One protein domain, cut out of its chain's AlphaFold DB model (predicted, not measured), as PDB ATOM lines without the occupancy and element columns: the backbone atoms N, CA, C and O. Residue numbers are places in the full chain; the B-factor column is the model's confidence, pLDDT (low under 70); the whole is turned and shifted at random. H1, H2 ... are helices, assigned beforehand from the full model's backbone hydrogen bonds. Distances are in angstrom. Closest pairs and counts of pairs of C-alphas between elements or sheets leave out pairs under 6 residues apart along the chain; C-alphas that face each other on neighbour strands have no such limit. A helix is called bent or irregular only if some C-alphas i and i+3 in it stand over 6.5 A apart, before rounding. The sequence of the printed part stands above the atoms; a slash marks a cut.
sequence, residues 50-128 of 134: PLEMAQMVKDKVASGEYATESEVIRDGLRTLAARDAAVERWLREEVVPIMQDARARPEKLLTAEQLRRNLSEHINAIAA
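What this domain is: This is residues 50 to 128 of the 134 residues of the protein "Putative transcriptional regulator, CopG/Arc/MetJ family (Modular protein)" of Mesorhizobium sp. ORS 3359 (UniProt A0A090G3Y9). One long straight helix, H2, makes the longest axis, with a shorter helix at each end, like a wide open bracket. H1 meets the first end of H2 at a corner, where residues 57 to 61 of H1 pack on residues 69 to 72 of H2, while H3, after a short link from the last end of H2, is set off to the side of H2 and folds back from that end, touching no helix. The printed part has 79 residues with three named helices, H1, H2 and H3 in that order, and no named strand; the class is all helix. The whole is extended, with a radius of gyration of the C-alphas of 22.7 A and spans of 57 by 36 by 21 A.

How they stand to each other: Look first at H1, residues 51 to 62, and H2, residues 69 to 104: they touch, with residues 57 to 61 of H1 and 69 to 72 of H2 alone. Their closest C-alphas are those of Val 57 and Glu 69, 6.1 A apart. They run opposite ways at a steep tilt of 69 degrees, only just short of about perpendicular. Go on to H3, residues 112 to 128, and you find it apart from H1 and from H2. Every O i to N i+4 pair is within hydrogen-bond range in H1 and H3; in H2 30 of 32 are.

Where its parts are: Find C-alpha 51 at (-145.929, 23.121, 64.140); from there H1 runs 16.2 A to C-alpha 62. H2 begins at C-alpha 69, (-150.769, 13.165, 72.877), and runs 51.4 A to C-alpha 104; it is neither bent nor irregular, but only just: C-alphas 93 and 96 are 6.5 A apart. H3 runs 24.2 A from C-alpha 112 to C-alpha 128 at (-121.408, -18.155, 42.855).

The domain as a whole: The two C-alphas farthest apart, those of Ala 62 and Glu 107, are 59.5 A apart. Residues 76 to 100 of H2 stand free, among others. Both links are short, and the printed part has no cut. Its mean pLDDT is 93.3, and no printed residue is under 70.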
ATOM      1  N   PRO A  50    -142.458  22.370  67.465       96.00
ATOM      2  CA  PRO A  50    -142.647  22.926  66.131       96.00
ATOM      3  C   PRO A  50    -143.991  22.491  65.537       96.00
ATOM      4  O   PRO A  50    -144.459  21.381  65.805       96.00
ATOM      5  N   LEU A  51    -144.590  23.346  64.701       95.06
ATOM      6  CA  LEU A  51    -145.929  23.121  64.140       95.06
ATOM      7  C   LEU A  51    -146.058  21.758  63.449       95.06
ATOM      8  O   LEU A  51    -147.028  21.045  63.686       95.06
ATOM      9  N   GLU A  52    -145.056  21.366  62.664       95.56
ATOM     10  CA  GLU A  52    -145.045  20.082  61.953       95.56
ATOM     11  C   GLU A  52    -145.060  18.881  62.911       95.56
ATOM     12  O   GLU A  52    -145.827  17.938  62.726       95.56
ATOM     13  N   MET A  53    -144.263  18.927  63.983       93.56
ATOM     14  CA  MET A  53    -144.218  17.853  64.979       93.56
ATOM     15  C   MET A  53    -145.503  17.789  65.803       93.56
ATOM     16  O   MET A  53    -145.994  16.703  66.101       93.56
ATOM     17  N   ALA A  54    -146.067  18.946  66.154       93.69
ATOM     18  CA  ALA A  54    -147.351  19.006  66.839       93.69
ATOM     19  C   ALA A  54    -148.472  18.411  65.974       93.69
ATOM     20  O   ALA A  54    -149.320  17.688  66.495       93.69
ATOM     21  N   GLN A  55    -148.460  18.673  64.662       94.25
ATOM     22  CA  GLN A  55    -149.413  18.075  63.728       94.25
ATOM     23  C   GLN A  55    -149.241  16.557  63.653       94.25
ATOM     24  O   GLN A  55    -150.217  15.833  63.796       94.25
ATOM     25  N   MET A  56    -148.004  16.068  63.562       93.25
ATOM     26  CA  MET A  56    -147.712  14.633  63.552       93.25
ATOM     27  C   MET A  56    -148.247  13.907  64.796       93.25
ATOM     28  O   MET A  56    -148.796  12.811  64.691       93.25
ATOM     29  N   VAL A  57    -148.117  14.514  65.981       93.62
ATOM     30  CA  VAL A  57    -148.673  13.953  67.225       93.62
ATOM     31  C   VAL A  57    -150.202  13.926  67.173       93.62
ATOM     32  O   VAL A  57    -150.800  12.919  67.544       93.62
ATOM     33  N   LYS A  58    -150.839  14.991  66.672       92.69
ATOM     34  CA  LYS A  58    -152.299  15.037  66.502       92.69
ATOM     35  C   LYS A  58    -152.796  13.988  65.513       92.69
ATOM     36  O   LYS A  58    -153.783  13.324  65.804       92.69
ATOM     37  N   ASP A  59    -152.102  13.798  64.396       94.94
ATOM     38  CA  ASP A  59    -152.462  12.807  63.378       94.94
ATOM     39  C   ASP A  59    -152.386  11.379  63.938       94.94
ATOM     40  O   ASP A  59    -153.248  10.553  63.649       94.94
ATOM     41  N   LYS A  60    -151.405  11.103  64.808       92.31
ATOM     42  CA  LYS A  60    -151.267   9.821  65.522       92.31
ATOM     43  C   LYS A  60    -152.370   9.549  66.546       92.31
ATOM     44  O   LYS A  60    -152.710   8.395  66.786       92.31
ATOM     45  N   VAL A  61    -152.924  10.590  67.159       95.12
ATOM     46  CA  VAL A  61    -154.094  10.448  68.038       95.12
ATOM     47  C   VAL A  61    -155.368  10.313  67.199       95.12
ATOM     48  O   VAL A  61    -156.210   9.465  67.479       95.12
ATOM     49  N   ALA A  62    -155.492  11.090  66.120       93.12
ATOM     50  CA  ALA A  62    -156.636  11.047  65.211       93.12
ATOM     51  C   ALA A  62    -156.757   9.714  64.450       93.12
ATOM     52  O   ALA A  62    -157.869   9.287  64.149       93.12
ATOM     53  N   SER A  63    -155.639   9.038  64.172       92.00
ATOM     54  CA  SER A  63    -155.631   7.691  63.590       92.00
ATOM     55  C   SER A  63    -156.151   6.610  64.549       92.00
ATOM     56  O   SER A  63    -156.411   5.490  64.112       92.00
ATOM     57  N   GLY A  64    -156.299   6.926  65.840       90.44
ATOM     58  CA  GLY A  64    -156.682   5.976  66.882       90.44
ATOM     59  C   GLY A  64    -155.548   5.047  67.330       90.44
ATOM     60  O   GLY A  64    -155.802   4.136  68.112       90.44
ATOM     61  N   GLU A  65    -154.312   5.264  66.860       89.06
ATOM     62  CA  GLU A  65    -153.129   4.506  67.304       89.06
ATOM     63  C   GLU A  65    -152.802   4.804  68.780       89.06
ATOM     64  O   GLU A  65    -152.340   3.924  69.500       89.06
ATOM     65  N   TYR A  66    -153.095   6.027  69.242       91.69
ATOM     66  CA  TYR A  66    -152.888   6.468  70.624       91.69
ATOM     67  C   TYR A  66    -154.124   7.178  71.171       91.69
ATOM     68  O   TYR A  66    -154.803   7.910  70.454       91.69
ATOM     69  N   ALA A  67    -154.380   7.025  72.471       88.94
ATOM     70  CA  ALA A  67    -155.524   7.653  73.129       88.94
ATOM     71  C   ALA A  67    -155.292   9.140  73.438       88.94
ATOM     72  O   ALA A  67    -156.245   9.908  73.548       88.94
ATOM     73  N   THR A  68    -154.032   9.549  73.630       90.75
ATOM     74  CA  THR A  68    -153.666  10.927  73.998       90.75
ATOM     75  C   THR A  68    -152.305  11.318  73.439       90.75
ATOM     76  O   THR A  68    -151.426  10.476  73.254       90.75
ATOM     77  N   GLU A  69    -152.064  12.617  73.289       90.81
ATOM     78  CA  GLU A  69    -150.769  13.165  72.877       90.81
ATOM     79  C   GLU A  69    -149.664  12.786  73.871       90.81
ATOM     80  O   GLU A  69    -148.541  12.463  73.491       90.81
ATOM     81  N   SER A  70    -149.993  12.760  75.166       90.88
ATOM     82  CA  SER A  70    -149.059  12.353  76.222       90.88
ATOM     83  C   SER A  70    -148.607  10.896  76.092       90.88
ATOM     84  O   SER A  70    -147.533  10.543  76.575       90.88
ATOM     85  N   GLU A  71    -149.415  10.030  75.482       91.12
ATOM     86  CA  GLU A  71    -149.056   8.637  75.234       91.12
ATOM     87  C   GLU A  71    -148.050   8.517  74.093       91.12
ATOM     88  O   GLU A  71    -147.015   7.883  74.287       91.12
ATOM     89  N   VAL A  72    -148.297   9.223  72.982       93.44
ATOM     90  CA  VAL A  72    -147.374   9.311  71.838       93.44
ATOM     91  C   VAL A  72    -145.985   9.738  72.308       93.44
ATOM     92  O   VAL A  72    -144.979   9.117  71.972       93.44
ATOM     93  N   ILE A  73    -145.920  10.790  73.132       93.31
ATOM     94  CA  ILE A  73    -144.646  11.317  73.628       93.31
ATOM     95  C   ILE A  73    -143.959  10.327  74.573       93.31
ATOM     96  O   ILE A  73    -142.755  10.104  74.454       93.31
ATOM     97  N   ARG A  74    -144.693   9.698  75.502       91.81
ATOM     98  CA  ARG A  74    -144.099   8.696  76.402       91.81
ATOM     99  C   ARG A  74    -143.572   7.487  75.642       91.81
ATOM    100  O   ARG A  74    -142.498   6.997  75.983       91.81
ATOM    101  N   ASP A  75    -144.317   6.999  74.658       93.25
ATOM    102  CA  ASP A  75    -143.902   5.855  73.854       93.25
ATOM    103  C   ASP A  75    -142.669   6.182  73.000       93.25
ATOM    104  O   ASP A  75    -141.674   5.453  73.030       93.25
ATOM    105  N   GLY A  76    -142.661   7.360  72.367       92.81
ATOM    106  CA  GLY A  76    -141.499   7.867  71.642       92.81
ATOM    107  C   GLY A  76    -140.246   7.962  72.519       92.81
ATOM    108  O   GLY A  76    -139.175   7.500  72.125       92.81
ATOM    109  N   LEU A  77    -140.375   8.489  73.743       94.62
ATOM    110  CA  LEU A  77    -139.255   8.594  74.685       94.62
ATOM    111  C   LEU A  77    -138.753   7.227  75.169       94.62
ATOM    112  O   LEU A  77    -137.544   7.039  75.304       94.62
ATOM    113  N   ARG A  78    -139.645   6.259  75.408       93.00
ATOM    114  CA  ARG A  78    -139.243   4.892  75.786       93.00
ATOM    115  C   ARG A  78    -138.514   4.187  74.655       93.00
ATOM    116  O   ARG A  78    -137.497   3.545  74.904       93.00
ATOM    117  N   THR A  79    -139.007   4.330  73.431       94.88
ATOM    118  CA  THR A  79    -138.378   3.747  72.244       94.88
ATOM    119  C   THR A  79    -136.986   4.328  72.021       94.88
ATOM    120  O   THR A  79    -136.036   3.578  71.791       94.88
ATOM    121  N   LEU A  80    -136.838   5.648  72.164       94.56
ATOM    122  CA  LEU A  80    -135.537   6.308  72.092       94.56
ATOM    123  C   LEU A  80    -134.584   5.785  73.174       94.56
ATOM    124  O   LEU A  80    -133.485   5.343  72.852       94.56
ATOM    125  N   ALA A  81    -135.031   5.735  74.432       94.50
ATOM    126  CA  ALA A  81    -134.217   5.235  75.538       94.50
ATOM    127  C   ALA A  81    -133.795   3.766  75.348       94.50
ATOM    128  O   ALA A  81    -132.651   3.408  75.625       94.50
ATOM    129  N   ALA A  82    -134.693   2.910  74.855       94.88
ATOM    130  CA  ALA A  82    -134.391   1.508  74.580       94.88
ATOM    131  C   ALA A  82    -133.352   1.356  73.461       94.88
ATOM    132  O   ALA A  82    -132.432   0.543  73.579       94.88
ATOM    133  N   ARG A  83    -133.471   2.159  72.395       95.25
ATOM    134  CA  ARG A  83    -132.499   2.198  71.299       95.25
ATOM    135  C   ARG A  83    -131.127   2.648  71.794       95.25
ATOM    136  O   ARG A  83    -130.142   1.972  71.508       95.25
ATOM    137  N   ASP A  84    -131.070   3.733  72.557       96.31
ATOM    138  CA  ASP A  84    -129.811   4.268  73.081       96.31
ATOM    139  C   ASP A  84    -129.145   3.269  74.036       96.31
ATOM    140  O   ASP A  84    -127.956   2.987  73.908       96.31
ATOM    141  N   ALA A  85    -129.916   2.628  74.921       95.25
ATOM    142  CA  ALA A  85    -129.401   1.586  75.807       95.25
ATOM    143  C   ALA A  85    -128.872   0.360  75.043       95.25
ATOM    144  O   ALA A  85    -127.885  -0.249  75.457       95.25
ATOM    145  N   ALA A  86    -129.511  -0.019  73.933       95.00
ATOM    146  CA  ALA A  86    -129.032  -1.107  73.087       95.00
ATOM    147  C   ALA A  86    -127.702  -0.754  72.406       95.00
ATOM    148  O   ALA A  86    -126.793  -1.583  72.394       95.00
ATOM    149  N   VAL A  87    -127.572   0.475  71.894       95.81
ATOM    150  CA  VAL A  87    -126.325   0.970  71.290       95.81
ATOM    151  C   VAL A  87    -125.210   1.031  72.329       95.81
ATOM    152  O   VAL A  87    -124.130   0.498  72.092       95.81
ATOM    153  N   GLU A  88    -125.470   1.608  73.500       96.88
ATOM    154  CA  GLU A  88    -124.484   1.699  74.582       96.88
ATOM    155  C   GLU A  88    -124.011   0.325  75.056       96.88
ATOM    156  O   GLU A  88    -122.814   0.113  75.272       96.88
ATOM    157  N   ARG A  89    -124.933  -0.634  75.186       96.62
ATOM    158  CA  ARG A  89    -124.584  -2.011  75.534       96.62
ATOM    159  C   ARG A  89    -123.685  -2.632  74.470       96.62
ATOM    160  O   ARG A  89    -122.625  -3.144  74.810       96.62
ATOM    161  N   TRP A  90    -124.062  -2.523  73.197       96.25
ATOM    162  CA  TRP A  90    -123.266  -3.039  72.083       96.25
ATOM    163  C   TRP A  90    -121.856  -2.429  72.037       96.25
ATOM    164  O   TRP A  90    -120.862  -3.143  71.899       96.25
ATOM    165  N   LEU A  91    -121.741  -1.114  72.244       97.06
ATOM    166  CA  LEU A  91    -120.447  -0.434  72.306       97.06
ATOM    167  C   LEU A  91    -119.569  -0.980  73.439       97.06
ATOM    168  O   LEU A  91    -118.376  -1.216  73.242       97.06
ATOM    169  N   ARG A  92    -120.144  -1.191  74.625       97.00
ATOM    170  CA  ARG A  92    -119.405  -1.667  75.804       97.00
ATOM    171  C   ARG A  92    -119.033  -3.140  75.725       97.00
ATOM    172  O   ARG A  92    -117.940  -3.494  76.151       97.00
ATOM    173  N   GLU A  93    -119.936  -3.974  75.232       96.94
ATOM    174  CA  GLU A  93    -119.789  -5.429  75.272       96.94
ATOM    175  C   GLU A  93    -119.053  -5.981  74.051       96.94
ATOM    176  O   GLU A  93    -118.323  -6.958  74.184       96.94
ATOM    177  N   GLU A  94    -119.188  -5.356  72.881       95.06
ATOM    178  CA  GLU A  94    -118.551  -5.850  71.656       95.06
ATOM    179  C   GLU A  94    -117.400  -4.952  71.214       95.06
ATOM    180  O   GLU A  94    -116.266  -5.408  71.054       95.06
ATOM    181  N   VAL A  95    -117.657  -3.653  71.043       95.25
ATOM    182  CA  VAL A  95    -116.679  -2.756  70.412       95.25
ATOM    183  C   VAL A  95    -115.466  -2.517  71.309       95.25
ATOM    184  O   VAL A  95    -114.330  -2.591  70.835       95.25
ATOM    185  N   VAL A  96    -115.674  -2.245  72.601       96.31
ATOM    186  CA  VAL A  96    -114.568  -1.988  73.537       96.31
ATOM    187  C   VAL A  96    -113.621  -3.193  73.649       96.31
ATOM    188  O   VAL A  96    -112.419  -2.979  73.466       96.31
ATOM    189  N   PRO A  97    -114.091  -4.439  73.863       95.75
ATOM    190  CA  PRO A  97    -113.211  -5.606  73.889       95.75
ATOM    191  C   PRO A  97    -112.462  -5.825  72.575       95.75
ATOM    192  O   PRO A  97    -111.252  -6.029  72.603       95.75
ATOM    193  N   ILE A  98    -113.134  -5.694  71.423       93.81
ATOM    194  CA  ILE A  98    -112.485  -5.825  70.108       93.81
ATOM    195  C   ILE A  98    -111.370  -4.785  69.948       93.81
ATOM    196  O   ILE A  98    -110.276  -5.107  69.487       93.81
ATOM    197  N   MET A  99    -111.613  -3.541  70.358       92.56
ATOM    198  CA  MET A  99    -110.618  -2.470  70.280       92.56
ATOM    199  C   MET A  99    -109.448  -2.678  71.245       92.56
ATOM    200  O   MET A  99    -108.306  -2.367  70.900       92.56
ATOM    201  N   GLN A 100    -109.703  -3.192  72.447       94.88
ATOM    202  CA  GLN A 100    -108.649  -3.558  73.394       94.88
ATOM    203  C   GLN A 100    -107.799  -4.707  72.846       94.88
ATOM    204  O   GLN A 100    -106.573  -4.624  72.862       94.88
ATOM    205  N   ASP A 101    -108.442  -5.723  72.276       93.12
ATOM    206  CA  ASP A 101    -107.790  -6.860  71.638       93.12
ATOM    207  C   ASP A 101    -106.942  -6.452  70.433       93.12
ATOM    208  O   ASP A 101    -105.809  -6.912  70.298       93.12
ATOM    209  N   ALA A 102    -107.466  -5.561  69.593       90.88
ATOM    210  CA  ALA A 102    -106.764  -4.976  68.457       90.88
ATOM    211  C   ALA A 102    -105.512  -4.200  68.887       90.88
ATOM    212  O   ALA A 102    -104.465  -4.299  68.250       90.88
ATOM    213  N   ARG A 103    -105.609  -3.434  69.983       92.12
ATOM    214  CA  ARG A 103    -104.470  -2.694  70.548       92.12
ATOM    215  C   ARG A 103    -103.428  -3.624  71.161       92.12
ATOM    216  O   ARG A 103    -102.240  -3.360  71.018       92.12
ATOM    217  N   ALA A 104    -103.863  -4.682  71.842       95.06
ATOM    218  CA  ALA A 104    -102.970  -5.650  72.470       95.06
ATOM    219  C   ALA A 104    -102.275  -6.567  71.449       95.06
ATOM    220  O   ALA A 104    -101.165  -7.024  71.705       95.06
ATOM    221  N   ARG A 105    -102.932  -6.849  70.317       92.38
ATOM    222  CA  ARG A 105    -102.483  -7.796  69.282       92.38
ATOM    223  C   ARG A 105    -102.585  -7.176  67.884       92.38
ATOM    224  O   ARG A 105    -103.448  -7.575  67.093       92.38
ATOM    225  N   PRO A 106    -101.737  -6.182  67.566       89.12
ATOM    226  CA  PRO A 106    -101.785  -5.487  66.283       89.12
ATOM    227  C   PRO A 106    -101.493  -6.409  65.089       89.12
ATOM    228  O   PRO A 106    -101.952  -6.140  63.985       89.12
ATOM    229  N   GLU A 107    -100.789  -7.524  65.294       90.44
ATOM    230  CA  GLU A 107    -100.497  -8.529  64.266       90.44
ATOM    231  C   GLU A 107    -101.743  -9.261  63.745       90.44
ATOM    232  O   GLU A 107    -101.709  -9.844  62.663       90.44
ATOM    233  N   LYS A 108    -102.853  -9.225  64.493       85.94
ATOM    234  CA  LYS A 108    -104.139  -9.794  64.066       85.94
ATOM    235  C   LYS A 108    -104.941  -8.856  63.169       85.94
ATOM    236  O   LYS A 108    -105.980  -9.257  62.644       85.94
ATOM    237  N   LEU A 109    -104.497  -7.611  63.010       89.88
ATOM    238  CA  LEU A 109    -105.183  -6.627  62.189       89.88
ATOM    239  C   LEU A 109    -104.863  -6.836  60.714       89.88
ATOM    240  O   LEU A 109    -103.723  -7.070  60.320       89.88
ATOM    241  N   LEU A 110    -105.896  -6.719  59.887       91.00
ATOM    242  CA  LEU A 110    -105.751  -6.772  58.441       91.00
ATOM    243  C   LEU A 110    -105.438  -5.381  57.901       91.00
ATOM    244  O   LEU A 110    -106.055  -4.385  58.285       91.00
ATOM    245  N   THR A 111    -104.522  -5.322  56.940       92.56
ATOM    246  CA  THR A 111    -104.370  -4.129  56.107       92.56
ATOM    247  C   THR A 111    -105.630  -3.897  55.275       92.56
ATOM    248  O   THR A 111    -106.378  -4.831  54.964       92.56
ATOM    249  N   ALA A 112    -105.851  -2.652  54.853       91.56
ATOM    250  CA  ALA A 112    -107.010  -2.304  54.031       91.56
ATOM    251  C   ALA A 112    -107.080  -3.124  52.727       91.56
ATOM    252  O   ALA A 112    -108.169  -3.446  52.258       91.56
ATOM    253  N   GLU A 113    -105.928  -3.491  52.161       94.31
ATOM    254  CA  GLU A 113    -105.854  -4.313  50.952       94.31
ATOM    255  C   GLU A 113    -106.231  -5.775  51.222       94.31
ATOM    256  O   GLU A 113    -107.020  -6.363  50.485       94.31
ATOM    257  N   GLN A 114    -105.739  -6.359  52.320       93.56
ATOM    258  CA  GLN A 114    -106.140  -7.707  52.729       93.56
ATOM    259  C   GLN A 114    -107.641  -7.783  53.025       93.56
ATOM    260  O   GLN A 114    -108.298  -8.716  52.574       93.56
ATOM    261  N   LEU A 115    -108.201  -6.783  53.712       94.12
ATOM    262  CA  LEU A 115    -109.637  -6.718  53.987       94.12
ATOM    263  C   LEU A 115    -110.463  -6.665  52.694       94.12
ATOM    264  O   LEU A 115    -111.434  -7.408  52.560       94.12
ATOM    265  N   ARG A 116    -110.073  -5.813  51.735       95.25
ATOM    266  CA  ARG A 116    -110.764  -5.699  50.443       95.25
ATOM    267  C   ARG A 116    -110.740  -7.008  49.668       95.25
ATOM    268  O   ARG A 116    -111.783  -7.410  49.152       95.25
ATOM    269  N   ARG A 117    -109.586  -7.682  49.611       96.06
ATOM    270  CA  ARG A 117    -109.471  -8.992  48.955       96.06
ATOM    271  C   ARG A 117    -110.372 -10.027  49.616       96.06
ATOM    272  O   ARG A 117    -111.229 -10.575  48.932       96.06
ATOM    273  N   ASN A 118    -110.275 -10.191  50.936       94.44
ATOM    274  CA  ASN A 118    -111.088 -11.155  51.681       94.44
ATOM    275  C   ASN A 118    -112.596 -10.910  51.490       94.44
ATOM    276  O   ASN A 118    -113.363 -11.850  51.293       94.44
ATOM    277  N   LEU A 119    -113.033  -9.645  51.521       94.75
ATOM    278  CA  LEU A 119    -114.437  -9.293  51.311       94.75
ATOM    279  C   LEU A 119    -114.892  -9.599  49.878       94.75
ATOM    280  O   LEU A 119    -115.975 -10.143  49.683       94.75
ATOM    281  N   SER A 120    -114.062  -9.280  48.885       93.81
ATOM    282  CA  SER A 120    -114.366  -9.538  47.474       93.81
ATOM    283  C   SER A 120    -114.473 -11.038  47.197       93.81
ATOM    284  O   SER A 120    -115.416 -11.479  46.545       93.81
ATOM    285  N   GLU A 121    -113.560 -11.837  47.751       94.94
ATOM    286  CA  GLU A 121    -113.607 -13.301  47.689       94.94
ATOM    287  C   GLU A 121    -114.883 -13.854  48.334       94.94
ATOM    288  O   GLU A 121    -115.558 -14.698  47.744       94.94
ATOM    289  N   HIS A 122    -115.264 -13.335  49.503       91.75
ATOM    290  CA  HIS A 122    -116.482 -13.754  50.192       91.75
ATOM    291  C   HIS A 122    -117.757 -13.408  49.405       91.75
ATOM    292  O   HIS A 122    -118.638 -14.253  49.253       91.75
ATOM    293  N   ILE A 123    -117.846 -12.192  48.856       93.75
ATOM    294  CA  ILE A 123    -118.977 -11.758  48.022       93.75
ATOM    295  C   ILE A 123    -119.076 -12.624  46.763       93.75
ATOM    296  O   ILE A 123    -120.164 -13.098  46.433       93.75
ATOM    297  N   ASN A 124    -117.951 -12.882  46.093       93.75
ATOM    298  CA  ASN A 124    -117.912 -13.741  44.912       93.75
ATOM    299  C   ASN A 124    -118.355 -15.173  45.243       93.75
ATOM    300  O   ASN A 124    -119.109 -15.770  44.477       93.75
ATOM    301  N   ALA A 125    -117.959 -15.709  46.401       91.62
ATOM    302  CA  ALA A 125    -118.389 -17.028  46.859       91.62
ATOM    303  C   ALA A 125    -119.903 -17.092  47.142       91.62
ATOM    304  O   ALA A 125    -120.551 -18.079  46.794       91.62
ATOM    305  N   ILE A 126    -120.484 -16.037  47.727       91.44
ATOM    306  CA  ILE A 126    -121.939 -15.935  47.930       91.44
ATOM    307  C   ILE A 126    -122.666 -15.845  46.584       91.44
ATOM    308  O   ILE A 126    -123.668 -16.530  46.388       91.44
ATOM    309  N   ALA A 127    -122.160 -15.036  45.652       88.19
ATOM    310  CA  ALA A 127    -122.756 -14.855  44.331       88.19
ATOM    311  C   ALA A 127    -122.671 -16.118  43.455       88.19
ATOM    312  O   ALA A 127    -123.580 -16.379  42.669       88.19
ATOM    313  N   ALA A 128    -121.609 -16.915  43.602       83.75
ATOM    314  CA  ALA A 128    -121.408 -18.155  42.855       83.75
ATOM    315  C   ALA A 128    -122.236 -19.339  43.387       83.75
ATOM    316  O   ALA A 128    -122.378 -20.345  42.688       83.75
TER     317      ALA A 128